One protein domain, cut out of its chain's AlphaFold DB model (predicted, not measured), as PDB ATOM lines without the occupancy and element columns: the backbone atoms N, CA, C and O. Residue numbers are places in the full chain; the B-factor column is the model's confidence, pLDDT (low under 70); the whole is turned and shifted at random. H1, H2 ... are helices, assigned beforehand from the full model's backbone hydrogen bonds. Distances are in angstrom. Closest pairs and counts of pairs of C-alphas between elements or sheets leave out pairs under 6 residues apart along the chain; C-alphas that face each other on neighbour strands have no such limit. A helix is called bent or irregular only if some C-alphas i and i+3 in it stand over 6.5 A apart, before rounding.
ATOM      1  N   ARG A  71      38.147  46.715  90.566       82.38
ATOM      2  CA  ARG A  71      39.244  45.873  90.031       82.38
ATOM      3  C   ARG A  71      40.640  46.322  90.482       82.38
ATOM      4  O   ARG A  71      41.401  45.539  91.045       82.38
ATOM      5  N   SER A  72      40.973  47.592  90.244       86.12
ATOM      6  CA  SER A  72      42.283  48.161  90.593       86.12
ATOM      7  C   SER A  72      42.507  48.228  92.102       86.12
ATOM      8  O   SER A  72      43.634  48.099  92.573       86.12
ATOM      9  N   MET A  73      41.427  48.404  92.862       91.56
ATOM     10  CA  MET A  73      41.450  48.462  94.316       91.56
ATOM     11  C   MET A  73      41.721  47.085  94.925       91.56
ATOM     12  O   MET A  73      42.604  46.984  95.774       91.56
ATOM     13  N   LEU A  74      41.046  46.034  94.448       91.19
ATOM     14  CA  LEU A  74      41.306  44.653  94.864       91.19
ATOM     15  C   LEU A  74      42.734  44.222  94.512       91.19
ATOM     16  O   LEU A  74      43.429  43.679  95.365       91.19
ATOM     17  N   LEU A  75      43.209  44.542  93.302       90.31
ATOM     18  CA  LEU A  75      44.586  44.251  92.894       90.31
ATOM     19  C   LEU A  75      45.611  44.951  93.801       90.31
ATOM     20  O   LEU A  75      46.543  44.312  94.288       90.31
ATOM     21  N   ALA A  76      45.429  46.248  94.067       94.38
ATOM     22  CA  ALA A  76      46.304  46.997  94.965       94.38
ATOM     23  C   ALA A  76      46.284  46.427  96.390       94.38
ATOM     24  O   ALA A  76      47.336  46.281  97.009       94.38
ATOM     25  N   LEU A  77      45.108  46.052  96.898       95.25
ATOM     26  CA  LEU A  77      44.948  45.432  98.211       95.25
ATOM     27  C   LEU A  77      45.702  44.094  98.289       95.25
ATOM     28  O   LEU A  77      46.484  43.896  99.220       95.25
ATOM     29  N   SER A  78      45.553  43.216  97.292       92.75
ATOM     30  CA  SER A  78      46.283  41.944  97.216       92.75
ATOM     31  C   SER A  78      47.800  42.140  97.159       92.75
ATOM     32  O   SER A  78      48.528  41.468  97.889       92.75
ATOM     33  N   LEU A  79      48.285  43.085  96.346       95.00
ATOM     34  CA  LEU A  79      49.714  43.398  96.245       95.00
ATOM     35  C   LEU A  79      50.284  43.894  97.577       95.00
ATOM     36  O   LEU A  79      51.342  43.438  98.003       95.00
ATOM     37  N   VAL A  80      49.577  44.790  98.266       96.81
ATOM     38  CA  VAL A  80      50.025  45.357  99.547       96.81
ATOM     39  C   VAL A  80      50.061  44.300 100.639       96.81
ATOM     40  O   VAL A  80      51.027  44.247 101.401       96.81
ATOM     41  N   ILE A  81      49.042  43.438 100.713       94.12
ATOM     42  CA  ILE A  81      49.038  42.296 101.636       94.12
ATOM     43  C   ILE A  81      50.223  41.388 101.334       94.12
ATOM     44  O   ILE A  81      50.960  41.050 102.256       94.12
ATOM     45  N   GLY A  82      50.445  41.050 100.061       92.25
ATOM     46  CA  GLY A  82      51.574  40.231  99.628       92.25
ATOM     47  C   GLY A  82      52.913  40.823 100.064       92.25
ATOM     48  O   GLY A  82      53.673  40.167 100.770       92.25
ATOM     49  N   ILE A  83      53.168  42.092  99.738       94.12
ATOM     50  CA  ILE A  83      54.384  42.812 100.147       94.12
ATOM     51  C   ILE A  83      54.530  42.813 101.675       94.12
ATOM     52  O   ILE A  83      55.611  42.541 102.198       94.12
ATOM     53  N   THR A  84      53.447  43.074 102.409       93.12
ATOM     54  CA  THR A  84      53.467  43.150 103.878       93.12
ATOM     55  C   THR A  84      53.743  41.790 104.519       93.12
ATOM     56  O   THR A  84      54.520  41.713 105.472       93.12
ATOM     57  N   VAL A  85      53.136  40.718 104.004       90.56
ATOM     58  CA  VAL A  85      53.366  39.337 104.448       90.56
ATOM     59  C   VAL A  85      54.812  38.936 104.188       90.56
ATOM     60  O   VAL A  85      55.485  38.483 105.112       90.56
ATOM     61  N   LEU A  86      55.315  39.166 102.972       90.12
ATOM     62  CA  LEU A  86      56.693  38.845 102.598       90.12
ATOM     63  C   LEU A  86      57.718  39.616 103.442       90.12
ATOM     64  O   LEU A  86      58.764  39.073 103.780       90.12
ATOM     65  N   HIS A  87      57.416  40.863 103.810       89.56
ATOM     66  CA  HIS A  87      58.312  41.681 104.627       89.56
ATOM     67  C   HIS A  87      58.329  41.280 106.111       89.56
ATOM     68  O   HIS A  87      59.365  41.395 106.763       89.56
ATOM     69  N   ASN A  88      57.193  40.837 106.665       85.88
ATOM     70  CA  ASN A  88      57.035  40.633 108.113       85.88
ATOM     71  C   ASN A  88      57.027  39.163 108.559       85.88
ATOM     72  O   ASN A  88      57.128  38.890 109.758       85.88
ATOM     73  N   MET A  89      56.881  38.205 107.642       86.06
ATOM     74  CA  MET A  89      56.844  36.777 107.967       86.06
ATOM     75  C   MET A  89      58.163  36.091 107.615       86.06
ATOM     76  O   MET A  89      58.836  36.431 106.648       86.06
ATOM     77  N   THR A  90      58.543  35.093 108.414       89.00
ATOM     78  CA  THR A  90      59.697  34.247 108.100       89.00
ATOM     79  C   THR A  90      59.386  33.357 106.896       89.00
ATOM     80  O   THR A  90      58.243  32.932 106.721       89.00
ATOM     81  N   VAL A  91      60.409  33.013 106.106       86.06
ATOM     82  CA  VAL A  91      60.274  32.145 104.917       86.06
ATOM     83  C   VAL A  91      59.536  30.845 105.250       86.06
ATOM     84  O   VAL A  91      58.603  30.470 104.550       86.06
ATOM     85  N   LEU A  92      59.868  30.212 106.382       85.69
ATOM     86  CA  LEU A  92      59.196  28.992 106.837       85.69
ATOM     87  C   LEU A  92      57.690  29.197 107.061       85.69
ATOM     88  O   LEU A  92      56.880  28.360 106.674       85.69
ATOM     89  N   ARG A  93      57.287  30.328 107.650       84.88
ATOM     90  CA  ARG A  93      55.865  30.645 107.818       84.88
ATOM     91  C   ARG A  93      55.176  30.901 106.492       84.88
ATOM     92  O   ARG A  93      54.028  30.507 106.353       84.88
ATOM     93  N   ILE A  94      55.838  31.565 105.553       87.12
ATOM     94  CA  ILE A  94      55.277  31.819 104.223       87.12
ATOM     95  C   ILE A  94      55.000  30.479 103.533       87.12
ATOM     96  O   ILE A  94      53.884  30.257 103.078       87.12
ATOM     97  N   ILE A  95      55.963  29.553 103.560       88.00
ATOM     98  CA  ILE A  95      55.826  28.212 102.972       88.00
ATOM     99  C   ILE A  95      54.664  27.425 103.593       88.00
ATOM    100  O   ILE A  95      53.975  26.710 102.878       88.00
ATOM    101  N   VAL A  96      54.416  27.563 104.897       85.81
ATOM    102  CA  VAL A  96      53.312  26.855 105.570       85.81
ATOM    103  C   VAL A  96      51.961  27.540 105.340       85.81
ATOM    104  O   VAL A  96      50.980  26.879 105.013       85.81
ATOM    105  N   TRP A  97      51.883  28.860 105.515       83.38
ATOM    106  CA  TRP A  97      50.605  29.574 105.546       83.38
ATOM    107  C   TRP A  97      50.081  29.951 104.163       83.38
ATOM    108  O   TRP A  97      48.866  29.956 103.984       83.38
ATOM    109  N   VAL A  98      50.944  30.222 103.179       85.06
ATOM    110  CA  VAL A  98      50.490  30.586 101.825       85.06
ATOM    111  C   VAL A  98      49.683  29.456 101.170       85.06
ATOM    112  O   VAL A  98      48.579  29.748 100.711       85.06
ATOM    113  N   PRO A  99      50.121  28.179 101.174       88.38
ATOM    114  CA  PRO A  99      49.312  27.087 100.632       88.38
ATOM    115  C   PRO A  99      47.968  26.931 101.349       88.38
ATOM    116  O   PRO A  99      46.945  26.756 100.695       88.38
ATOM    117  N   ILE A 100      47.947  27.064 102.680       85.19
ATOM    118  CA  ILE A 100      46.708  27.007 103.472       85.19
ATOM    119  C   ILE A 100      45.758  28.137 103.056       85.19
ATOM    120  O   ILE A 100      44.578  27.894 102.814       85.19
ATOM    121  N   SER A 101      46.264  29.366 102.927       81.31
ATOM    122  CA  SER A 101      45.471  30.504 102.459       81.31
ATOM    123  C   SER A 101      44.942  30.292 101.042       81.31
ATOM    124  O   SER A 101      43.780  30.596 100.797       81.31
ATOM    125  N   ILE A 102      45.743  29.724 100.135       87.31
ATOM    126  CA  ILE A 102      45.305  29.385  98.774       87.31
ATOM    127  C   ILE A 102      44.158  28.375  98.822       87.31
ATOM    128  O   ILE A 102      43.126  28.626  98.212       87.31
ATOM    129  N   ILE A 103      44.287  27.289  99.592       89.56
ATOM    130  CA  ILE A 103      43.236  26.268  99.729       89.56
ATOM    131  C   ILE A 103      41.939  26.885 100.265       89.56
ATOM    132  O   ILE A 103      40.867  26.643  99.712       89.56
ATOM    133  N   ILE A 104      42.026  27.718 101.307       86.44
ATOM    134  CA  ILE A 104      40.859  28.400 101.885       86.44
ATOM    135  C   ILE A 104      40.223  29.347 100.860       86.44
ATOM    136  O   ILE A 104      39.007  29.323 100.674       86.44
ATOM    137  N   CYS A 105      41.022  30.159 100.163       84.81
ATOM    138  CA  CYS A 105      40.526  31.052  99.119       84.81
ATOM    139  C   CYS A 105      39.862  30.277  97.975       84.81
ATOM    140  O   CYS A 105      38.779  30.661  97.539       84.81
ATOM    141  N   SER A 106      40.457  29.172  97.524       87.06
ATOM    142  CA  SER A 106      39.876  28.292  96.508       87.06
ATOM    143  C   SER A 106      38.546  27.700  96.970       87.06
ATOM    144  O   SER A 106      37.578  27.735  96.217       87.06
ATOM    145  N   PHE A 107      38.457  27.229  98.214       90.31
ATOM    146  CA  PHE A 107      37.211  26.714  98.783       90.31
ATOM    147  C   PHE A 107      36.110  27.785  98.839       90.31
ATOM    148  O   PHE A 107      34.964  27.525  98.467       90.31
ATOM    149  N   ILE A 108      36.455  29.012  99.241       86.94
ATOM    150  CA  ILE A 108      35.525  30.147  99.246       86.94
ATOM    151  C   ILE A 108      35.054  30.459  97.822       86.94
ATOM    152  O   ILE A 108      33.856  30.610  97.598       86.94
ATOM    153  N   LEU A 109      35.968  30.518  96.849       85.56
ATOM    154  CA  LEU A 109      35.627  30.788  95.451       85.56
ATOM    155  C   LEU A 109      34.717  29.709  94.856       85.56
ATOM    156  O   LEU A 109      33.749  30.056  94.190       85.56
ATOM    157  N   VAL A 110      34.979  28.429  95.133       88.88
ATOM    158  CA  VAL A 110      34.111  27.314  94.708       88.88
ATOM    159  C   VAL A 110      32.727  27.434  95.339       88.88
ATOM    160  O   VAL A 110      31.721  27.252  94.659       88.88
ATOM    161  N   THR A 111      32.664  27.801  96.619       88.25
ATOM    162  CA  THR A 111      31.396  28.020  97.322       88.25
ATOM    163  C   THR A 111      30.606  29.164  96.681       88.25
ATOM    164  O   THR A 111      29.432  29.002  96.359       88.25
ATOM    165  N   ILE A 112      31.245  30.311  96.429       86.69
ATOM    166  CA  ILE A 112      30.601  31.448  95.756       86.69
ATOM    167  C   ILE A 112      30.180  31.061  94.339       86.69
ATOM    168  O   ILE A 112      29.081  31.406  93.931       86.69
ATOM    169  N   TYR A 113      31.007  30.320  93.602       89.44
ATOM    170  CA  TYR A 113      30.667  29.832  92.267       89.44
ATOM    171  C   TYR A 113      29.428  28.927  92.288       89.44
ATOM    172  O   TYR A 113      28.558  29.059  91.434       89.44
ATOM    173  N   TYR A 114      29.309  28.057  93.291       91.94
ATOM    174  CA  TYR A 114      28.146  27.188  93.451       91.94
ATOM    175  C   TYR A 114      26.853  27.978  93.713       91.94
ATOM    176  O   TYR A 114      25.820  27.677  93.122       91.94
ATOM    177  N   PHE A 115      26.900  29.013  94.561       89.19
ATOM    178  CA  PHE A 115      25.713  29.812  94.904       89.19
ATOM    179  C   PHE A 115      25.426  30.976  93.937       89.19
ATOM    180  O   PHE A 115      24.286  31.417  93.833       89.19
ATOM    181  N   GLN A 116      26.449  31.509  93.268       88.00
ATOM    182  CA  GLN A 116      26.406  32.714  92.430       88.00
ATOM    183  C   GLN A 116      27.376  32.597  91.239       88.00
ATOM    184  O   GLN A 116      28.236  33.454  91.022       88.00
ATOM    185  N   GLY A 117      27.245  31.531  90.446       85.38
ATOM    186  CA  GLY A 117      28.135  31.263  89.308       85.38
ATOM    187  C   GLY A 117      28.218  32.413  88.300       85.38
ATOM    188  O   GLY A 117      29.305  32.738  87.822       85.38
ATOM    189  N   GLU A 118      27.101  33.103  88.052       85.88
ATOM    190  CA  GLU A 118      27.046  34.263  87.152       85.88
ATOM    191  C   GLU A 118      27.933  35.424  87.635       85.88
ATOM    192  O   GLU A 118      28.621  36.059  86.836       85.88
ATOM    193  N   TYR A 119      27.996  35.670  88.950       80.56
ATOM    194  CA  TYR A 119      28.854  36.713  89.517       80.56
ATOM    195  C   TYR A 119      30.337  36.422  89.260       80.56
ATOM    196  O   TYR A 119      31.075  37.303  88.817       80.56
ATOM    197  N   ILE A 120      30.770  35.177  89.490       81.50
ATOM    198  CA  ILE A 120      32.157  34.755  89.248       81.50
ATOM    199  C   ILE A 120      32.495  34.813  87.759       81.50
ATOM    200  O   ILE A 120      33.560  35.319  87.409       81.50
ATOM    201  N   TYR A 121      31.589  34.369  86.887       84.00
ATOM    202  CA  TYR A 121      31.766  34.465  85.438       84.00
ATOM    203  C   TYR A 121      31.936  35.923  84.983       84.00
ATOM    204  O   TYR A 121      32.880  36.256  84.265       84.00
ATOM    205  N   ASN A 122      31.085  36.825  85.479       81.38
ATOM    206  CA  ASN A 122      31.185  38.256  85.198       81.38
ATOM    207  C   ASN A 122      32.489  38.862  85.737       81.38
ATOM    208  O   ASN A 122      33.129  39.662  85.051       81.38
ATOM    209  N   LEU A 123      32.923  38.472  86.939       78.00
ATOM    210  CA  LEU A 123      34.186  38.921  87.524       78.00
ATOM    211  C   LEU A 123      35.386  38.440  86.693       78.00
ATOM    212  O   LEU A 123      36.257  39.243  86.356       78.00
ATOM    213  N   GLN A 124      35.407  37.162  86.312       82.62
ATOM    214  CA  GLN A 124      36.441  36.575  85.461       82.62
ATOM    215  C   GLN A 124      36.509  37.294  84.113       82.62
ATOM    216  O   GLN A 124      37.590  37.728  83.713       82.62
ATOM    217  N   ASN A 125      35.371  37.495  83.445       82.50
ATOM    218  CA  ASN A 125      35.314  38.222  82.179       82.50
ATOM    219  C   ASN A 125      35.876  39.639  82.321       82.50
ATOM    220  O   ASN A 125      36.713  40.047  81.518       82.50
ATOM    221  N   LYS A 126      35.512  40.365  83.386       76.31
ATOM    222  CA  LYS A 126      36.032  41.715  83.659       76.31
ATOM    223  C   LYS A 126      37.555  41.760  83.840       76.31
ATOM    224  O   LYS A 126      38.165  42.765  83.460       76.31
ATOM    225  N   PHE A 127      38.171  40.734  84.432       79.06
ATOM    226  CA  PHE A 127      39.632  40.642  84.571       79.06
ATOM    227  C   PHE A 127      40.312  40.210  83.271       79.06
ATOM    228  O   PHE A 127      41.289  40.841  82.872       79.06
ATOM    229  N   THR A 128      39.784  39.197  82.581       80.50
ATOM    230  CA  THR A 128      40.316  38.716  81.296       80.50
ATOM    231  C   THR A 128      40.333  39.825  80.251       80.50
ATOM    232  O   THR A 128      41.345  40.030  79.588       80.50
ATOM    233  N   VAL A 129      39.243  40.588  80.153       78.00
ATOM    234  CA  VAL A 129      39.124  41.760  79.276       78.00
ATOM    235  C   VAL A 129      40.125  42.853  79.663       78.00
ATOM    236  O   VAL A 129      40.785  43.420  78.800       78.00
ATOM    237  N   ALA A 130      40.277  43.154  80.956       71.19
ATOM    238  CA  ALA A 130      41.240  44.165  81.392       71.19
ATOM    239  C   ALA A 130      42.685  43.768  81.041       71.19
ATOM    240  O   ALA A 130      43.452  44.596  80.555       71.19
ATOM    241  N   ILE A 131      43.047  42.499  81.252       75.38
ATOM    242  CA  ILE A 131      44.371  41.971  80.909       75.38
ATOM    243  C   ILE A 131      44.572  41.978  79.394       75.38
ATOM    244  O   ILE A 131      45.623  42.412  78.931       75.38
ATOM    245  N   SER A 132      43.583  41.539  78.612       74.69
ATOM    246  CA  SER A 132      43.711  41.504  77.155       74.69
ATOM    247  C   SER A 132      43.891  42.902  76.573       74.69
ATOM    248  O   SER A 132      44.731  43.071  75.696       74.69
ATOM    249  N   VAL A 133      43.208  43.915  77.103       72.44
ATOM    250  CA  VAL A 133      43.406  45.316  76.704       72.44
ATOM    251  C   VAL A 133      44.814  45.804  77.027       72.44
ATOM    252  O   VAL A 133      45.469  46.371  76.158       72.44
ATOM    253  N   VAL A 134      45.322  45.526  78.230       69.12
ATOM    254  CA  VAL A 134      46.687  45.919  78.624       69.12
ATOM    255  C   VAL A 134      47.752  45.213  77.776       69.12
ATOM    256  O   VAL A 134      48.753  45.828  77.419       69.12
ATOM    257  N   VAL A 135      47.551  43.935  77.444       71.69
ATOM    258  CA  VAL A 135      48.537  43.120  76.714       71.69
ATOM    259  C   VAL A 135      48.483  43.355  75.206       71.69
ATOM    260  O   VAL A 135      49.521  43.393  74.553       71.69
ATOM    261  N   THR A 136      47.287  43.481  74.631       69.75
ATOM    262  CA  THR A 136      47.111  43.558  73.172       69.75
ATOM    263  C   THR A 136      46.958  44.981  72.654       69.75
ATOM    264  O   THR A 136      47.156  45.199  71.461       69.75
ATOM    265  N   GLY A 137      46.577  45.935  73.511       63.97
ATOM    266  CA  GLY A 137      46.250  47.306  73.114       63.97
ATOM    267  C   GLY A 137      45.025  47.419  72.201       63.97
ATOM    268  O   GLY A 137      44.775  48.485  71.650       63.97
ATOM    269  N   LYS A 138      44.272  46.331  71.992       73.69
ATOM    270  CA  LYS A 138      43.129  46.297  71.074       73.69
ATOM    271  C   LYS A 138      41.819  46.481  71.822       73.69
ATOM    272  O   LYS A 138      41.665  46.023  72.953       73.69
ATOM    273  N   LYS A 139      40.853  47.096  71.137       72.69
ATOM    274  CA  LYS A 139      39.471  47.187  71.611       72.69
ATOM    275  C   LYS A 139      38.860  45.791  71.753       72.69
ATOM    276  O   LYS A 139      39.054  44.927  70.899       72.69
ATOM    277  N   VAL A 140      38.112  45.584  72.827       74.44
ATOM    278  CA  VAL A 140      37.429  44.329  73.188       74.44
ATOM    279  C   VAL A 140      35.950  44.600  73.470       74.44
ATOM    280  O   VAL A 140      35.502  45.736  73.394       74.44
ATOM    281  N   GLY A 141      35.155  43.584  73.806       66.62
ATOM    282  CA  GLY A 141      33.714  43.742  74.065       66.62
ATOM    283  C   GLY A 141      33.321  44.547  75.320       66.62
ATOM    284  O   GLY A 141      32.151  44.529  75.682       66.62
ATOM    285  N   ASP A 142      34.257  45.222  76.001       67.06
ATOM    286  CA  ASP A 142      33.987  46.056  77.185       67.06
ATOM    287  C   ASP A 142      34.095  47.541  76.823       67.06
ATOM    288  O   ASP A 142      35.184  48.055  76.544       67.06
ATOM    289  N   ALA A 143      32.958  48.236  76.857       70.94
ATOM    290  CA  ALA A 143      32.874  49.664  76.573       70.94
ATOM    291  C   ALA A 143      33.784  50.494  77.495       70.94
ATOM    292  O   ALA A 143      34.400  51.453  77.035       70.94
ATOM    293  N   SER A 144      33.935  50.097  78.764       69.94
ATOM    294  CA  SER A 144      34.775  50.818  79.727       69.94
ATOM    295  C   SER A 144      36.261  50.713  79.383       69.94
ATOM    296  O   SER A 144      37.001  51.692  79.475       69.94
ATOM    297  N   ALA A 145      36.717  49.534  78.959       71.31
ATOM    298  CA  ALA A 145      38.114  49.334  78.599       71.31
ATOM    299  C   ALA A 145      38.463  50.000  77.256       71.31
ATOM    300  O   ALA A 145      39.547  50.564  77.119       71.31
ATOM    301  N   ASN A 146      37.526  50.004  76.301       78.31
ATOM    302  CA  ASN A 146      37.689  50.708  75.026       78.31
ATOM    303  C   ASN A 146      37.723  52.224  75.199       78.31
ATOM    304  O   ASN A 146      38.569  52.869  74.589       78.31
ATOM    305  N   ALA A 147      36.857  52.773  76.058       78.94
ATOM    306  CA  ALA A 147      36.850  54.200  76.365       78.94
ATOM    307  C   ALA A 147      38.226  54.666  76.861       78.94
ATOM    308  O   ALA A 147      38.729  55.675  76.393       78.94
ATOM    309  N   ARG A 148      38.902  53.875  77.703       80.69
ATOM    310  CA  ARG A 148      40.259  54.203  78.170       80.69
ATOM    311  C   ARG A 148      41.307  54.220  77.062       80.69
ATOM    312  O   ARG A 148      42.216  55.046  77.121       80.69
ATOM    313  N   ILE A 149      41.221  53.304  76.093       83.50
ATOM    314  CA  ILE A 149      42.107  53.324  74.917       83.50
ATOM    315  C   ILE A 149      41.841  54.604  74.123       83.50
ATOM    316  O   ILE A 149      42.777  55.349  73.852       83.50
ATOM    317  N   ASP A 150      40.572  54.888  73.829       85.62
ATOM    318  CA  ASP A 150      40.163  56.047  73.033       85.62
ATOM    319  C   ASP A 150      40.563  57.373  73.692       85.62
ATOM    320  O   ASP A 150      41.156  58.240  73.051       85.62
ATOM    321  N   GLU A 151      40.324  57.511  74.995       87.25
ATOM    322  CA  GLU A 151      40.749  58.663  75.788       87.25
ATOM    323  C   GLU A 151      42.277  58.795  75.829       87.25
ATOM    324  O   GLU A 151      42.802  59.901  75.719       87.25
ATOM    325  N   THR A 152      43.009  57.679  75.932       87.88
ATOM    326  CA  THR A 152      44.481  57.679  75.902       87.88
ATOM    327  C   THR A 152      45.014  58.140  74.546       87.88
ATOM    328  O   THR A 152      45.907  58.989  74.491       87.88
ATOM    329  N   GLU A 153      44.473  57.611  73.448       88.88
ATOM    330  CA  GLU A 153      44.854  57.994  72.086       88.88
ATOM    331  C   GLU A 153      44.536  59.468  71.808       88.88
ATOM    332  O   GLU A 153      45.358  60.176  71.223       88.88
ATOM    333  N   MET A 154      43.394  59.950  72.303       88.75
ATOM    334  CA  MET A 154      42.963  61.341  72.183       88.75
ATOM    335  C   MET A 154      43.952  62.316  72.834       88.75
ATOM    336  O   MET A 154      44.263  63.360  72.253       88.75
ATOM    337  N   VAL A 155      44.473  61.998  74.024       90.94
ATOM    338  CA  VAL A 155      45.353  62.917  74.768       90.94
ATOM    339  C   VAL A 155      46.836  62.786  74.434       90.94
ATOM    340  O   VAL A 155      47.621  63.693  74.730       90.94
ATOM    341  N   LEU A 156      47.250  61.693  73.790       92.31
ATOM    342  CA  LEU A 156      48.657  61.417  73.503       92.31
ATOM    343  C   LEU A 156      49.372  62.535  72.708       92.31
ATOM    344  O   LEU A 156      50.508  62.867  73.067       92.31
ATOM    345  N   PRO A 157      48.768  63.174  71.681       93.06
ATOM    346  CA  PRO A 157      49.397  64.298  70.978       93.06
ATOM    347  C   PRO A 157      49.679  65.496  71.896       93.06
ATOM    348  O   PRO A 157      50.720  66.145  71.779       93.06
ATOM    349  N   TYR A 158      48.786  65.764  72.851       92.81
ATOM    350  CA  TYR A 158      48.919  66.859  73.810       92.81
ATOM    351  C   TYR A 158      49.983  66.567  74.867       92.81
ATOM    352  O   TYR A 158      50.751  67.457  75.229       92.81
ATOM    353  N   ILE A 159      50.080  65.312  75.321       94.56
ATOM    354  CA  ILE A 159      51.169  64.864  76.200       94.56
ATOM    355  C   ILE A 159      52.517  65.053  75.502       94.56
ATOM    356  O   ILE A 159      53.440  65.589  76.104       94.56
ATOM    357  N   LYS A 160      52.637  64.666  74.224       94.75
ATOM    358  CA  LYS A 160      53.884  64.847  73.460       94.75
ATOM    359  C   LYS A 160      54.281  66.320  73.344       94.75
ATOM    360  O   LYS A 160      55.463  66.633  73.427       94.75
ATOM    361  N   LYS A 161      53.304  67.217  73.177       96.12
ATOM    362  CA  LYS A 161      53.541  68.663  73.068       96.12
ATOM    363  C   LYS A 161      53.941  69.300  74.402       96.12
ATOM    364  O   LYS A 161      54.858  70.111  74.431       96.12
ATOM    365  N   ASN A 162      53.268  68.929  75.491       94.94
ATOM    366  CA  ASN A 162      53.406  69.568  76.802       94.94
ATOM    367  C   ASN A 162      53.829  68.571  77.897       94.94
ATOM    368  O   ASN A 162      53.289  68.568  78.998       94.94
ATOM    369  N   PHE A 163      54.813  67.721  77.609       94.88
ATOM    370  CA  PHE A 163      55.200  66.605  78.483       94.88
ATOM    371  C   PHE A 163      55.663  67.036  79.888       94.88
ATOM    372  O   PHE A 163      55.395  66.360  80.880       94.88
ATOM    373  N   ILE A 164      56.368  68.168  79.980       95.38
ATOM    374  CA  ILE A 164      57.010  68.613  81.226       95.38
ATOM    375  C   ILE A 164      55.988  69.208  82.202       95.38
ATOM    376  O   ILE A 164      55.961  68.805  83.366       95.38
ATOM    377  N   LEU A 165      55.169  70.154  81.735       95.38
ATOM    378  CA  LEU A 165      54.252  70.946  82.570       95.38
ATOM    379  C   LEU A 165      52.788  70.493  82.486       95.38
ATOM    380  O   LEU A 165      51.977  70.917  83.303       95.38
ATOM    381  N   GLY A 166      52.450  69.639  81.519       94.94
ATOM    382  CA  GLY A 166      51.075  69.242  81.253       94.94
ATOM    383  C   GLY A 166      50.278  70.330  80.539       94.94
ATOM    384  O   GLY A 166      50.811  71.344  80.087       94.94
ATOM    385  N   ASN A 167      48.981  70.085  80.406       93.00
ATOM    386  CA  ASN A 167      48.044  70.929  79.665       93.00
ATOM    387  C   ASN A 167      47.125  71.752  80.585       93.00
ATOM    388  O   ASN A 167      46.363  72.582  80.092       93.00
ATOM    389  N   GLY A 168      47.223  71.561  81.905       89.88
ATOM    390  CA  GLY A 168      46.332  72.162  82.894       89.88
ATOM    391  C   GLY A 168      44.981  71.453  82.979       89.88
ATOM    392  O   GLY A 168      44.602  70.691  82.088       89.88
ATOM    393  N   ASP A 169      44.260  71.688  84.079       87.81
ATOM    394  CA  ASP A 169      42.923  71.125  84.274       87.81
ATOM    395  C   ASP A 169      41.852  72.095  83.764       87.81
ATOM    396  O   ASP A 169      41.819  73.270  84.143       87.81
ATOM    397  N   LEU A 170      40.982  71.614  82.879       85.06
ATOM    398  CA  LEU A 170      39.930  72.418  82.265       85.06
ATOM    399  C   LEU A 170      38.649  72.337  83.091       85.06
ATOM    400  O   LEU A 170      37.996  71.298  83.168       85.06
ATOM    401  N   SER A 171      38.233  73.473  83.650       81.44
ATOM    402  CA  SER A 171      36.939  73.563  84.327       81.44
ATOM    403  C   SER A 171      35.798  73.238  83.363       81.44
ATOM    404  O   SER A 171      35.689  73.848  82.301       81.44
ATOM    405  N   HIS A 172      34.867  72.377  83.784       78.88
ATOM    406  CA  HIS A 172      33.631  72.101  83.041       78.88
ATOM    407  C   HIS A 172      32.808  73.362  82.728       78.88
ATOM    408  O   HIS A 172      32.039  73.376  81.771       78.88
ATOM    409  N   LYS A 173      32.979  74.438  83.508       83.62
ATOM    410  CA  LYS A 173      32.294  75.722  83.294       83.62
ATOM    411  C   LYS A 173      32.958  76.591  82.225       83.62
ATOM    412  O   LYS A 173      32.336  77.525  81.730       83.62
ATOM    413  N   TRP A 174      34.214  76.324  81.877       80.12
ATOM    414  CA  TRP A 174      34.968  77.141  80.935       80.12
ATOM    415  C   TRP A 174      34.876  76.553  79.527       80.12
ATOM    416  O   TRP A 174      35.452  75.506  79.255       80.12
ATOM    417  N   GLN A 175      34.133  77.216  78.635       82.69
ATOM    418  CA  GLN A 175      33.958  76.808  77.228       82.69
ATOM    419  C   GLN A 175      33.543  75.330  77.042       82.69
ATOM    420  O   GLN A 175      33.972  74.675  76.097       82.69
ATOM    421  N   GLY A 176      32.725  74.793  77.954       80.06
ATOM    422  CA  GLY A 176      32.303  73.385  77.927       80.06
ATOM    423  C   GLY A 176      33.364  72.382  78.403       80.06
ATOM    424  O   GLY A 176      33.182  71.179  78.224       80.06
ATOM    425  N   GLY A 177      34.464  72.848  79.006       86.06
ATOM    426  CA  GLY A 177      35.541  72.019  79.546       86.06
ATOM    427  C   GLY A 177      36.190  71.123  78.491       86.06
ATOM    428  O   GLY A 177      36.360  71.516  77.337       86.06
ATOM    429  N   TYR A 178      36.531  69.894  78.883       84.75
ATOM    430  CA  TYR A 178      37.068  68.896  77.956       84.75
ATOM    431  C   TYR A 178      36.097  68.562  76.817       84.75
ATOM    432  O   TYR A 178      36.517  68.541  75.659       84.75
ATOM    433  N   LEU A 179      34.797  68.427  77.116       83.44
ATOM    434  CA  LEU A 179      33.764  68.113  76.122       83.44
ATOM    435  C   LEU A 179      33.730  69.134  74.981       83.44
ATOM    436  O   LEU A 179      33.636  68.751  73.820       83.44
ATOM    437  N   GLY A 180      33.858  70.421  75.309       78.81
ATOM    438  CA  GLY A 180      33.865  71.500  74.323       78.81
ATOM    439  C   GLY A 180      35.170  71.650  73.533       78.81
ATOM    440  O   GLY A 180      35.175  72.336  72.513       78.81
ATOM    441  N   LYS A 181      36.280  71.047  73.983       83.06
ATOM    442  CA  LYS A 181      37.610  71.225  73.368       83.06
ATOM    443  C   LYS A 181      38.137  70.001  72.639       83.06
ATOM    444  O   LYS A 181      38.718  70.152  71.570       83.06
ATOM    445  N   ILE A 182      37.981  68.825  73.233       83.00
ATOM    446  CA  ILE A 182      38.572  67.575  72.741       83.00
ATOM    447  C   ILE A 182      37.570  66.414  72.704       83.00
ATOM    448  O   ILE A 182      37.840  65.415  72.050       83.00
ATOM    449  N   GLY A 183      36.398  66.567  73.331       82.81
ATOM    450  CA  GLY A 183      35.360  65.540  73.412       82.81
ATOM    451  C   GLY A 183      35.170  65.017  74.835       82.81
ATOM    452  O   GLY A 183      35.712  65.573  75.793       82.81
ATOM    453  N   TYR A 184      34.346  63.978  74.991       79.88
ATOM    454  CA  TYR A 184      34.152  63.346  76.296       79.88
ATOM    455  C   TYR A 184      35.485  62.769  76.777       79.88
ATOM    456  O   TYR A 184      36.043  61.886  76.130       79.88
ATOM    457  N   PHE A 185      35.996  63.325  77.872       82.25
ATOM    458  CA  PHE A 185      37.274  62.950  78.447       82.25
ATOM    459  C   PHE A 185      37.272  63.244  79.946       82.25
ATOM    460  O   PHE A 185      37.027  64.382  80.364       82.25
ATOM    461  N   ALA A 186      37.576  62.221  80.741       82.44
ATOM    462  CA  ALA A 186      37.798  62.339  82.173       82.44
ATOM    463  C   ALA A 186      39.242  61.917  82.512       82.44
ATOM    464  O   ALA A 186      39.561  60.729  82.460       82.44
ATOM    465  N   PRO A 187      40.136  62.846  82.913       83.88
ATOM    466  CA  PRO A 187      41.525  62.504  83.244       83.88
ATOM    467  C   PRO A 187      41.666  61.376  84.278       83.88
ATOM    468  O   PRO A 187      42.594  60.571  84.202       83.88
ATOM    469  N   SER A 188      40.729  61.280  85.226       80.56
ATOM    470  CA  SER A 188      40.698  60.226  86.244       80.56
ATOM    471  C   SER A 188      40.534  58.815  85.674       80.56
ATOM    472  O   SER A 188      40.979  57.849  86.298       80.56
ATOM    473  N   ASP A 189      39.927  58.677  84.497       77.44
ATOM    474  CA  ASP A 189      39.468  57.387  83.975       77.44
ATOM    475  C   ASP A 189      40.601  56.601  83.303       77.44
ATOM    476  O   ASP A 189      40.596  55.363  83.317       77.44
ATOM    477  N   ILE A 190      41.631  57.318  82.839       84.06
ATOM    478  CA  ILE A 190      42.895  56.786  82.298       84.06
ATOM    479  C   ILE A 190      44.079  56.885  83.285       84.06
ATOM    480  O   ILE A 190      45.231  56.611  82.936       84.06
ATOM    481  N   GLY A 191      43.812  57.260  84.540       84.94
ATOM    482  CA  GLY A 191      44.745  57.169  85.662       84.94
ATOM    483  C   GLY A 191      46.057  57.942  85.484       84.94
ATOM    484  O   GLY A 191      46.065  59.163  85.339       84.94
ATOM    485  N   PHE A 192      47.199  57.242  85.538       86.81
ATOM    486  CA  PHE A 192      48.529  57.867  85.449       86.81
ATOM    487  C   PHE A 192      48.726  58.677  84.158       86.81
ATOM    488  O   PHE A 192      49.368  59.725  84.187       86.81
ATOM    489  N   ILE A 193      48.148  58.221  83.039       90.31
ATOM    490  CA  ILE A 193      48.236  58.918  81.748       90.31
ATOM    491  C   ILE A 193      47.443  60.227  81.790       90.31
ATOM    492  O   ILE A 193      47.929  61.254  81.320       90.31
ATOM    493  N   GLY A 194      46.261  60.226  82.408       90.38
ATOM    494  CA  GLY A 194      45.462  61.439  82.578       90.38
ATOM    495  C   GLY A 194      46.156  62.461  83.473       90.38
ATOM    496  O   GLY A 194      46.230  63.636  83.124       90.38
ATOM    497  N   ASN A 195      46.784  62.008  84.561       91.81
ATOM    498  CA  ASN A 195      47.624  62.870  85.397       91.81
ATOM    499  C   ASN A 195      48.789  63.488  84.616       91.81
ATOM    500  O   ASN A 195      49.083  64.670  84.790       91.81
ATOM    501  N   LEU A 196      49.439  62.706  83.749       93.44
ATOM    502  CA  LEU A 196      50.515  63.195  82.890       93.44
ATOM    503  C   LEU A 196      50.006  64.241  81.895       93.44
ATOM    504  O   LEU A 196      50.667  65.255  81.682       93.44
ATOM    505  N   TYR A 197      48.821  64.028  81.321       93.44
ATOM    506  CA  TYR A 197      48.174  65.005  80.453       93.44
ATOM    507  C   TYR A 197      47.895  66.327  81.177       93.44
ATOM    508  O   TYR A 197      48.233  67.383  80.640       93.44
ATOM    509  N   VAL A 198      47.329  66.288  82.387       93.38
ATOM    510  CA  VAL A 198      46.942  67.498  83.130       93.38
ATOM    511  C   VAL A 198      48.157  68.222  83.717       93.38
ATOM    512  O   VAL A 198      48.314  69.421  83.506       93.38
ATOM    513  N   PHE A 199      49.028  67.509  84.432       94.12
ATOM    514  CA  PHE A 199      50.059  68.105  85.298       94.12
ATOM    515  C   PHE A 199      51.494  67.958  84.776       94.12
ATOM    516  O   PHE A 199      52.419  68.545  85.346       94.12
ATOM    517  N   GLY A 200      51.701  67.148  83.734       94.69
ATOM    518  CA  GLY A 200      53.028  66.834  83.218       94.69
ATOM    519  C   GLY A 200      53.895  66.069  84.215       94.69
ATOM    520  O   GLY A 200      53.522  65.800  85.360       94.69
ATOM    521  N   VAL A 201      55.104  65.725  83.782       95.19
ATOM    522  CA  VAL A 201      56.063  64.995  84.621       95.19
ATOM    523  C   VAL A 201      56.433  65.778  85.883       95.19
ATOM    524  O   VAL A 201      56.563  65.187  86.958       95.19
ATOM    525  N   LEU A 202      56.576  67.102  85.784       94.69
ATOM    526  CA  LEU A 202      56.971  67.933  86.921       94.69
ATOM    527  C   LEU A 202      55.891  67.939  88.006       94.69
ATOM    528  O   LEU A 202      56.198  67.692  89.174       94.69
ATOM    529  N   GLY A 203      54.628  68.156  87.632       92.31
ATOM    530  CA  GLY A 203      53.524  68.117  88.586       92.31
ATOM    531  C   GLY A 203      53.378  66.738  89.225       92.31
ATOM    532  O   GLY A 203      53.225  66.629  90.441       92.31
ATOM    533  N   MET A 204      53.543  65.667  88.445       92.31
ATOM    534  CA  MET A 204      53.529  64.305  88.980       92.31
ATOM    535  C   MET A 204      54.624  64.075  90.023       92.31
ATOM    536  O   MET A 204      54.331  63.520  91.082       92.31
ATOM    537  N   PHE A 205      55.856  64.539  89.791       92.88
ATOM    538  CA  PHE A 205      56.926  64.426  90.786       92.88
ATOM    539  C   PHE A 205      56.611  65.169  92.085       92.88
ATOM    540  O   PHE A 205      56.878  64.628  93.159       92.88
ATOM    541  N   ILE A 206      56.002  66.358  92.008       92.56
ATOM    542  CA  ILE A 206      55.589  67.119  93.197       92.56
ATOM    543  C   ILE A 206      54.622  66.291  94.049       92.56
ATOM    544  O   ILE A 206      54.842  66.130  95.250       92.56
ATOM    545  N   PHE A 207      53.588  65.705  93.442       90.75
ATOM    546  CA  PHE A 207      52.625  64.899  94.194       90.75
ATOM    547  C   PHE A 207      53.185  63.544  94.631       90.75
ATOM    548  O   PHE A 207      52.812  63.047  95.691       90.75
ATOM    549  N   LEU A 208      54.104  62.942  93.875       91.69
ATOM    550  CA  LEU A 208      54.789  61.715  94.290       91.69
ATOM    551  C   LEU A 208      55.728  61.947  95.483       91.69
ATOM    552  O   LEU A 208      55.986  61.028  96.264       91.69
ATOM    553  N   TYR A 209      56.197  63.180  95.679       92.25
ATOM    554  CA  TYR A 209      57.101  63.524  96.771       92.25
ATOM    555  C   TYR A 209      56.487  63.298  98.165       92.25
ATOM    556  O   TYR A 209      57.211  63.007  99.119       92.25
ATOM    557  N   GLN A 210      55.156  63.312  98.298       91.94
ATOM    558  CA  GLN A 210      54.481  62.999  99.567       91.94
ATOM    559  C   GLN A 210      54.807  61.586 100.090       91.94
ATOM    560  O   GLN A 210      54.943  61.373 101.296       91.94
ATOM    561  N   PHE A 211      55.022  60.621  99.190       92.94
ATOM    562  CA  PHE A 211      55.402  59.255  99.558       92.94
ATOM    563  C   PHE A 211      56.859  59.173 100.029       92.94
ATOM    564  O   PHE A 211      57.191  58.361 100.894       92.94
ATOM    565  N   VAL A 212      57.725  60.062  99.529       92.81
ATOM    566  CA  VAL A 212      59.106  60.196 100.013       92.81
ATOM    567  C   VAL A 212      59.117  60.702 101.454       92.81
ATOM    568  O   VAL A 212      59.872  60.178 102.274       92.81
ATOM    569  N   PHE A 213      58.259  61.669 101.796       92.25
ATOM    570  CA  PHE A 213      58.093  62.115 103.182       92.25
ATOM    571  C   PHE A 213      57.592  60.994 104.091       92.25
ATOM    572  O   PHE A 213      58.209  60.744 105.128       92.25
ATOM    573  N   ALA A 214      56.551  60.266 103.669       92.00
ATOM    574  CA  ALA A 214      56.036  59.114 104.408       92.00
ATOM    575  C   ALA A 214      57.150  58.105 104.728       92.00
ATOM    576  O   ALA A 214      57.307  57.671 105.869       92.00
ATOM    577  N   TRP A 215      57.968  57.778 103.726       92.00
ATOM    578  CA  TRP A 215      59.091  56.859 103.862       92.00
ATOM    579  C   TRP A 215      60.186  57.380 104.798       92.00
ATOM    580  O   TRP A 215      60.648  56.651 105.678       92.00
ATOM    581  N   ARG A 216      60.602  58.643 104.632       92.75
ATOM    582  CA  ARG A 216      61.649  59.265 105.457       92.75
ATOM    583  C   ARG A 216      61.244  59.323 106.927       92.75
ATOM    584  O   ARG A 216      62.019  58.883 107.771       92.75
ATOM    585  N   TRP A 217      60.037  59.798 107.229       91.94
ATOM    586  CA  TRP A 217      59.535  59.857 108.606       91.94
ATOM    587  C   TRP A 217      59.321  58.467 109.193       91.94
ATOM    588  O   TRP A 217      59.693  58.219 110.335       91.94
ATOM    589  N   SER A 218      58.837  57.515 108.392       89.75
ATOM    590  CA  SER A 218      58.709  56.125 108.829       89.75
ATOM    591  C   SER A 218      60.044  55.517 109.272       89.75
ATOM    592  O   SER A 218      60.076  54.717 110.205       89.75
ATOM    593  N   LYS A 219      61.148  55.840 108.586       89.06
ATOM    594  CA  LYS A 219      62.480  55.298 108.898       89.06
ATOM    595  C   LYS A 219      63.108  55.874 110.164       89.06
ATOM    596  O   LYS A 219      63.990  55.233 110.726       89.06
ATOM    597  N   GLN A 220      62.685  57.060 110.589       88.50
ATOM    598  CA  GLN A 220      63.217  57.722 111.782       88.50
ATOM    599  C   GLN A 220      62.674  57.109 113.074       88.50
ATOM    600  O   GLN A 220      63.297  57.246 114.120       88.50
ATOM    601  N   ILE A 221      61.549  56.393 112.998       86.38
ATOM    602  CA  ILE A 221      60.883  55.829 114.165       86.38
ATOM    603  C   ILE A 221      61.481  54.455 114.521       86.38
ATOM    604  O   ILE A 221      61.377  53.510 113.722       86.38
ATOM    605  N   PRO A 222      62.044  54.285 115.734       84.50
ATOM    606  CA  PRO A 222      62.549  53.004 116.212       84.50
ATOM    607  C   PRO A 222      61.472  51.914 116.210       84.50
ATOM    608  O   PRO A 222      60.354  52.125 116.677       84.50
ATOM    609  N   LYS A 223      61.841  50.692 115.802       83.75
ATOM    610  CA  LYS A 223      60.924  49.530 115.765       83.75
ATOM    611  C   LYS A 223      60.191  49.269 117.086       83.75
ATOM    612  O   LYS A 223      59.062  48.796 117.078       83.75
ATOM    613  N   LYS A 224      60.815  49.579 118.228       81.88
ATOM    614  CA  LYS A 224      60.221  49.384 119.565       81.88
ATOM    615  C   LYS A 224      59.018  50.294 119.840       81.88
ATOM    616  O   LYS A 224      58.235  49.992 120.729       81.88
ATOM    617  N   GLN A 225      58.887  51.394 119.104       81.00
ATOM    618  CA  GLN A 225      57.809  52.372 119.255       81.00
ATOM    619  C   GLN A 225      56.741  52.224 118.158       81.00
ATOM    620  O   GLN A 225      55.820  53.032 118.070       81.00
ATOM    621  N   HIS A 226      56.844  51.188 117.316       87.12
ATOM    622  CA  HIS A 226      55.853  50.897 116.282       87.12
ATOM    623  C   HIS A 226      54.546  50.460 116.948       87.12
ATOM    624  O   HIS A 226      54.463  49.392 117.554       87.12
ATOM    625  N   ASN A 227      53.520  51.303 116.849       89.81
ATOM    626  CA  ASN A 227      52.168  50.990 117.300       89.81
ATOM    627  C   ASN A 227      51.279  50.582 116.109       89.81
ATOM    628  O   ASN A 227      51.610  50.820 114.946       89.81
ATOM    629  N   ILE A 228      50.130  49.962 116.398       93.56
ATOM    630  CA  ILE A 228      49.219  49.443 115.360       93.56
ATOM    631  C   ILE A 228      48.760  50.565 114.419       93.56
ATOM    632  O   ILE A 228      48.686  50.351 113.213       93.56
ATOM    633  N   LEU A 229      48.467  51.756 114.952       93.25
ATOM    634  CA  LEU A 229      47.986  52.890 114.161       93.25
ATOM    635  C   LEU A 229      49.042  53.359 113.147       93.25
ATOM    636  O   LEU A 229      48.726  53.582 111.980       93.25
ATOM    637  N   PHE A 230      50.293  53.457 113.583       93.56
ATOM    638  CA  PHE A 230      51.433  53.836 112.765       93.56
ATOM    639  C   PHE A 230      51.721  52.798 111.674       93.56
ATOM    640  O   PHE A 230      51.819  53.154 110.501       93.56
ATOM    641  N   GLU A 231      51.780  51.511 112.031       93.88
ATOM    642  CA  GLU A 231      51.962  50.427 111.056       93.88
ATOM    643  C   GLU A 231      50.835  50.400 110.018       93.88
ATOM    644  O   GLU A 231      51.092  50.296 108.817       93.88
ATOM    645  N   THR A 232      49.591  50.586 110.468       96.25
ATOM    646  CA  THR A 232      48.424  50.688 109.583       96.25
ATOM    647  C   THR A 232      48.557  51.873 108.638       96.25
ATOM    648  O   THR A 232      48.354  51.713 107.439       96.25
ATOM    649  N   SER A 233      48.955  53.044 109.143       95.69
ATOM    650  CA  SER A 233      49.120  54.256 108.331       95.69
ATOM    651  C   SER A 233      50.180  54.073 107.245       95.69
ATOM    652  O   SER A 233      49.950  54.437 106.094       95.69
ATOM    653  N   LYS A 234      51.319  53.446 107.566       94.56
ATOM    654  CA  LYS A 234      52.363  53.136 106.574       94.56
ATOM    655  C   LYS A 234      51.858  52.216 105.469       94.56
ATOM    656  O   LYS A 234      52.059  52.500 104.289       94.56
ATOM    657  N   ILE A 235      51.202  51.121 105.852       95.56
ATOM    658  CA  ILE A 235      50.660  50.142 104.904       95.56
ATOM    659  C   ILE A 235      49.552  50.774 104.061       95.56
ATOM    660  O   ILE A 235      49.491  50.547 102.855       95.56
ATOM    661  N   PHE A 236      48.727  51.632 104.658       95.75
ATOM    662  CA  PHE A 236      47.683  52.352 103.944       95.75
ATOM    663  C   PHE A 236      48.250  53.353 102.930       95.75
ATOM    664  O   PHE A 236      47.730  53.450 101.822       95.75
ATOM    665  N   ILE A 237      49.338  54.061 103.253       95.12
ATOM    666  CA  ILE A 237      50.026  54.926 102.283       95.12
ATOM    667  C   ILE A 237      50.621  54.105 101.137       95.12
ATOM    668  O   ILE A 237      50.508  54.517  99.984       95.12
ATOM    669  N   LEU A 238      51.209  52.939 101.422       95.31
ATOM    670  CA  LEU A 238      51.691  52.028 100.381       95.31
ATOM    671  C   LEU A 238      50.542  51.550  99.480       95.31
ATOM    672  O   LEU A 238      50.676  51.544  98.258       95.31
ATOM    673  N   TYR A 239      49.399  51.199 100.072       95.50
ATOM    674  CA  TYR A 239      48.186  50.873  99.329       95.50
ATOM    675  C   TYR A 239      47.725  52.025  98.453       95.50
ATOM    676  O   TYR A 239      47.489  51.830  97.263       95.50
ATOM    677  N   PHE A 240      47.643  53.226  99.014       93.88
ATOM    678  CA  PHE A 240      47.212  54.401  98.279       93.88
ATOM    679  C   PHE A 240      48.166  54.714  97.122       93.88
ATOM    680  O   PHE A 240      47.702  55.019  96.028       93.88
ATOM    681  N   PHE A 241      49.479  54.567  97.319       93.25
ATOM    682  CA  PHE A 241      50.479  54.693  96.259       93.25
ATOM    683  C   PHE A 241      50.221  53.703  95.116       93.25
ATOM    684  O   PHE A 241      50.034  54.126  93.977       93.25
ATOM    685  N   ILE A 242      50.143  52.402  95.421       93.00
ATOM    686  CA  ILE A 242      49.940  51.346  94.418       93.00
ATOM    687  C   ILE A 242      48.596  51.523  93.705       93.00
ATOM    688  O   ILE A 242      48.532  51.462  92.480       93.00
ATOM    689  N   HIS A 243      47.518  51.781  94.450       91.88
ATOM    690  CA  HIS A 243      46.190  51.988  93.872       91.88
ATOM    691  C   HIS A 243      46.160  53.208  92.948       91.88
ATOM    692  O   HIS A 243      45.568  53.151  91.871       91.88
ATOM    693  N   SER A 244      46.868  54.274  93.322       89.62
ATOM    694  CA  SER A 244      46.925  55.508  92.544       89.62
ATOM    695  C   SER A 244      47.718  55.392  91.241       89.62
ATOM    696  O   SER A 244      47.530  56.232  90.367       89.62
ATOM    697  N   ILE A 245      48.555  54.364  91.062       86.19
ATOM    698  CA  ILE A 245      49.161  54.064  89.752       86.19
ATOM    699  C   ILE A 245      48.062  53.724  88.736       86.19
ATOM    700  O   ILE A 245      48.122  54.153  87.587       86.19
ATOM    701  N   PHE A 246      47.021  53.010  89.172       84.19
ATOM    702  CA  PHE A 246      45.921  52.588  88.305       84.19
ATOM    703  C   PHE A 246      44.837  53.653  88.121       84.19
ATOM    704  O   PHE A 246      44.147  53.637  87.110       84.19
ATOM    705  N   THR A 247      44.644  54.540  89.101       85.25
ATOM    706  CA  THR A 247      43.512  55.489  89.131       85.25
ATOM    707  C   THR A 247      43.920  56.955  89.047       85.25
ATOM    708  O   THR A 247      43.063  57.826  89.014       85.25
ATOM    709  N   GLY A 248      45.217  57.264  89.093       84.12
ATOM    710  CA  GLY A 248      45.692  58.643  89.209       84.12
ATOM    711  C   GLY A 248      45.365  59.308  90.556       84.12
ATOM    712  O   GLY A 248      45.584  60.510  90.727       84.12
ATOM    713  N   GLY A 249      44.884  58.544  91.546       85.88
ATOM    714  CA  GLY A 249      44.346  59.067  92.806       85.88
ATOM    715  C   GLY A 249      45.305  59.927  93.638       85.88
ATOM    716  O   GLY A 249      44.842  60.734  94.444       85.88
ATOM    717  N   PHE A 250      46.619  59.830  93.423       86.00
ATOM    718  CA  PHE A 250      47.623  60.553  94.205       86.00
ATOM    719  C   PHE A 250      47.603  62.070  93.984       86.00
ATOM    720  O   PHE A 250      48.119  62.800  94.831       86.00
ATOM    721  N   ILE A 251      46.980  62.532  92.893       87.56
ATOM    722  CA  ILE A 251      46.725  63.952  92.632       87.56
ATOM    723  C   ILE A 251      45.276  64.301  92.975       87.56
ATOM    724  O   ILE A 251      45.024  65.077  93.896       87.56
ATOM    725  N   HIS A 252      44.312  63.664  92.304       83.44
ATOM    726  CA  HIS A 252      42.885  63.995  92.429       83.44
ATOM    727  C   HIS A 252      42.307  63.767  93.830       83.44
ATOM    728  O   HIS A 252      41.319  64.385  94.213       83.44
ATOM    729  N   THR A 253      42.932  62.894  94.620       86.69
ATOM    730  CA  THR A 253      42.532  62.619  96.003       86.69
ATOM    731  C   THR A 253      43.693  62.785  96.981       86.69
ATOM    732  O   THR A 253      43.767  62.091  97.995       86.69
ATOM    733  N   ALA A 254      44.598  63.734  96.705       87.25
ATOM    734  CA  ALA A 254      45.760  64.024  97.551       87.25
ATOM    735  C   ALA A 254      45.383  64.306  99.018       87.25
ATOM    736  O   ALA A 254      46.112  63.933  99.931       87.25
ATOM    737  N   TYR A 255      44.203  64.880  99.278       88.06
ATOM    738  CA  TYR A 255      43.718  65.096 100.646       88.06
ATOM    739  C   TYR A 255      43.647  63.795 101.470       88.06
ATOM    740  O   TYR A 255      43.942  63.813 102.664       88.06
ATOM    741  N   LYS A 256      43.327  62.652 100.840       89.75
ATOM    742  CA  LYS A 256      43.259  61.339 101.505       89.75
ATOM    743  C   LYS A 256      44.640  60.883 101.965       89.75
ATOM    744  O   LYS A 256      44.798  60.432 103.095       89.75
ATOM    745  N   SER A 257      45.647  61.015 101.105       89.88
ATOM    746  CA  SER A 257      47.029  60.642 101.430       89.88
ATOM    747  C   SER A 257      47.656  61.605 102.426       89.88
ATOM    748  O   SER A 257      48.290  61.145 103.371       89.88
ATOM    749  N   ILE A 258      47.421  62.911 102.283       91.38
ATOM    750  CA  ILE A 258      47.899  63.933 103.223       91.38
ATOM    751  C   ILE A 258      47.321  63.704 104.625       91.38
ATOM    752  O   ILE A 258      48.052  63.809 105.610       91.38
ATOM    753  N   MET A 259      46.041  63.332 104.737       91.69
ATOM    754  CA  MET A 259      45.421  63.001 106.025       91.69
ATOM    755  C   MET A 259      46.123  61.826 106.720       91.69
ATOM    756  O   MET A 259      46.370  61.886 107.917       91.69
ATOM    757  N   ILE A 260      46.484  60.766 105.995       92.38
ATOM    758  CA  ILE A 260      47.194  59.622 106.595       92.38
ATOM    759  C   ILE A 260      48.668  59.955 106.854       92.38
ATOM    760  O   ILE A 260      49.252  59.530 107.852       92.38
ATOM    761  N   LEU A 261      49.273  60.766 105.990       92.94
ATOM    762  CA  LEU A 261      50.633  61.261 106.153       92.94
ATOM    763  C   LEU A 261      50.779  62.124 107.414       92.94
ATOM    764  O   LEU A 261      51.804  62.038 108.089       92.94
ATOM    765  N   SER A 262      49.761  62.913 107.767       92.19
ATOM    766  CA  SER A 262      49.776  63.719 108.991       92.19
ATOM    767  C   SER A 262      49.838  62.846 110.247       92.19
ATOM    768  O   SER A 262      50.570  63.185 111.172       92.19
ATOM    769  N   ILE A 263      49.189  61.673 110.257       91.00
ATOM    770  CA  ILE A 263      49.289  60.700 111.359       91.00
ATOM    771  C   ILE A 263      50.738  60.227 111.517       91.00
ATOM    772  O   ILE A 263      51.280  60.249 112.621       91.00
ATOM    773  N   ILE A 264      51.395  59.849 110.415       91.38
ATOM    774  CA  ILE A 264      52.808  59.430 110.425       91.38
ATOM    775  C   ILE A 264      53.709  60.558 110.935       91.38
ATOM    776  O   ILE A 264      54.590  60.320 111.762       91.38
ATOM    777  N   TYR A 265      53.484  61.781 110.455       92.88
ATOM    778  CA  TYR A 265      54.237  62.956 110.880       92.88
ATOM    779  C   TYR A 265      54.076  63.234 112.379       92.88
ATOM    780  O   TYR A 265      55.075  63.446 113.062       92.88
ATOM    781  N   LEU A 266      52.843  63.205 112.896       91.31
ATOM    782  CA  LEU A 266      52.544  63.471 114.304       91.31
ATOM    783  C   LEU A 266      53.195  62.437 115.224       91.31
ATOM    784  O   LEU A 266      53.852  62.825 116.187       91.31
ATOM    785  N   VAL A 267      53.103  61.147 114.881       88.94
ATOM    786  CA  VAL A 267      53.771  60.074 115.636       88.94
ATOM    787  C   VAL A 267      55.290  60.276 115.645       88.94
ATOM    788  O   VAL A 267      55.923  60.150 116.690       88.94
ATOM    789  N   ASN A 268      55.888  60.642 114.504       88.12
ATOM    790  CA  ASN A 268      57.324  60.924 114.423       88.12
ATOM    791  C   ASN A 268      57.727  62.117 115.311       88.12
ATOM    792  O   ASN A 268      58.698  62.051 116.062       88.12
ATOM    793  N   ARG A 269      56.949  63.205 115.258       88.31
ATOM    794  CA  ARG A 269      57.149  64.422 116.062       88.31
ATOM    795  C   ARG A 269      57.091  64.140 117.558       88.31
ATOM    796  O   ARG A 269      57.943  64.629 118.294       88.31
ATOM    797  N   GLU A 270      56.085  63.391 117.995       88.00
ATOM    798  CA  GLU A 270      55.890  63.024 119.398       88.00
ATOM    799  C   GLU A 270      57.100  62.245 119.926       88.00
ATOM    800  O   GLU A 270      57.686  62.612 120.944       88.00
ATOM    801  N   ILE A 271      57.549  61.245 119.170       83.94
ATOM    802  CA  ILE A 271      58.713  60.420 119.504       83.94
ATOM    803  C   ILE A 271      59.993  61.256 119.626       83.94
ATOM    804  O   ILE A 271      60.700  61.154 120.629       83.94
ATOM    805  N   MET A 272      60.263  62.137 118.658       83.00
ATOM    806  CA  MET A 272      61.442  63.011 118.702       83.00
ATOM    807  C   MET A 272      61.429  63.968 119.903       83.00
ATOM    808  O   MET A 272      62.480  64.256 120.477       83.00
ATOM    809  N   MET A 273      60.253  64.462 120.306       84.19
ATOM    810  CA  MET A 273      60.126  65.318 121.489       84.19
ATOM    811  C   MET A 273      60.398  64.548 122.789       84.19
ATOM    812  O   MET A 273      61.068  65.076 123.679       84.19
ATOM    813  N   PHE A 274      59.948  63.294 122.893       80.31
ATOM    814  CA  PHE A 274      60.245  62.450 124.055       80.31
ATOM    815  C   PHE A 274      61.738  62.127 124.196       80.31
ATOM    816  O   PHE A 274      62.262  62.171 125.313       80.31
ATOM    817  N   ASP A 275      62.430  61.844 123.092       78.12
ATOM    818  CA  ASP A 275      63.861  61.523 123.129       78.12
ATOM    819  C   ASP A 275      64.717  62.746 123.515       78.12
ATOM    820  O   ASP A 275      65.622  62.625 124.346       78.12
TER     821      ASP A 275
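What this domain is: This is residues 71 to 275 of the 287 residues of an uncharacterized protein of Ignavibacteria bacterium (UniProt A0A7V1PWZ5). Three long helices, H7, H8 and H10, form an up-and-down bundle, each running against the one before it, and H1 packs on H8. H2 and H3 fold away from H1 and back, so that H1, H2 and H3 frame a loose, open triangle; H4 packs on the kinked first part of H7, and tiny H5 sits at the far edge. The printed part has 205 residues with ten named helices, H1 to H10 in chain order, and no named strand: all helix. It is loose, with a radius of gyration of the C-alphas of 21.0 A, and flat, spanning 56 by 54 by 26 A.

How they stand to each other: Start at H1, residues 71 to 88, which touches H8, residues 228 to 247, at a steep tilt of 42 degrees, opposite ways; the closest C-alphas are Ala 76 and His 243, 5.1 A. H2, residues 91 to 115, touches H3, residues 117 to 136, only at the corner and only just, with 3 pairs of C-alphas within 8 A. H4, residues 143 to 161, only just touches H3, by residue 145 alone; the closest C-alphas are Ala 130 and Ala 145, 6.7 A. H5, residues 177 to 181, touches no helix. H6, residues 187 to 190, touches H4, closest at C-alphas Arg 148 and Ile 190, 5.5 A. H7, residues 192 to 220, touches H4 with residues 193 to 200 alone, closest at C-alphas Tyr 197 and Ile 159, 5.2 A. H7 and H8 are a helical hairpin at a shallow tilt of 17 degrees, closest at C-alphas Phe 192 and Ile 245, 5.8 A. H9, residues 249 to 252, touches H7, closest at C-alphas Ile 251 and Phe 207, 6.2 A. H10, residues 254 to 275, touches H8 with residues 257 to 267 alone, closest at C-alphas Ile 260 and Ser 233, 6.0 A. Every O i to N i+4 pair is within hydrogen-bond range in H1, H3 and H5, but 19 of 21 in H2, 13 of 15 in H4, 20 of 25 in H7, 15 of 16 in H8 and 17 of 18 in H10; H6 and H9 are too short for such a pair.

Where its parts are: Find C-alpha 71 at (39.244, 45.873, 90.031), where H1 begins. H2 is 36.1 A long, H10 31.4 A and H7 30.2 A. H4 and H7 are irregular: C-alphas 154 and 157 are 7.2 A apart, 198 and 201 9.6 A. H10 ends at C-alpha 275, (63.861, 61.523, 123.129).

The domain as a whole: The C-alphas of Leu 92 and Gln 175 are the two farthest apart, 61.6 A. The printed part has no cut, and the link from H4 to H5, 15 residues, is long. Residues 134, 136 to 137, 141 to 142 and 144 are under 70 in pLDDT.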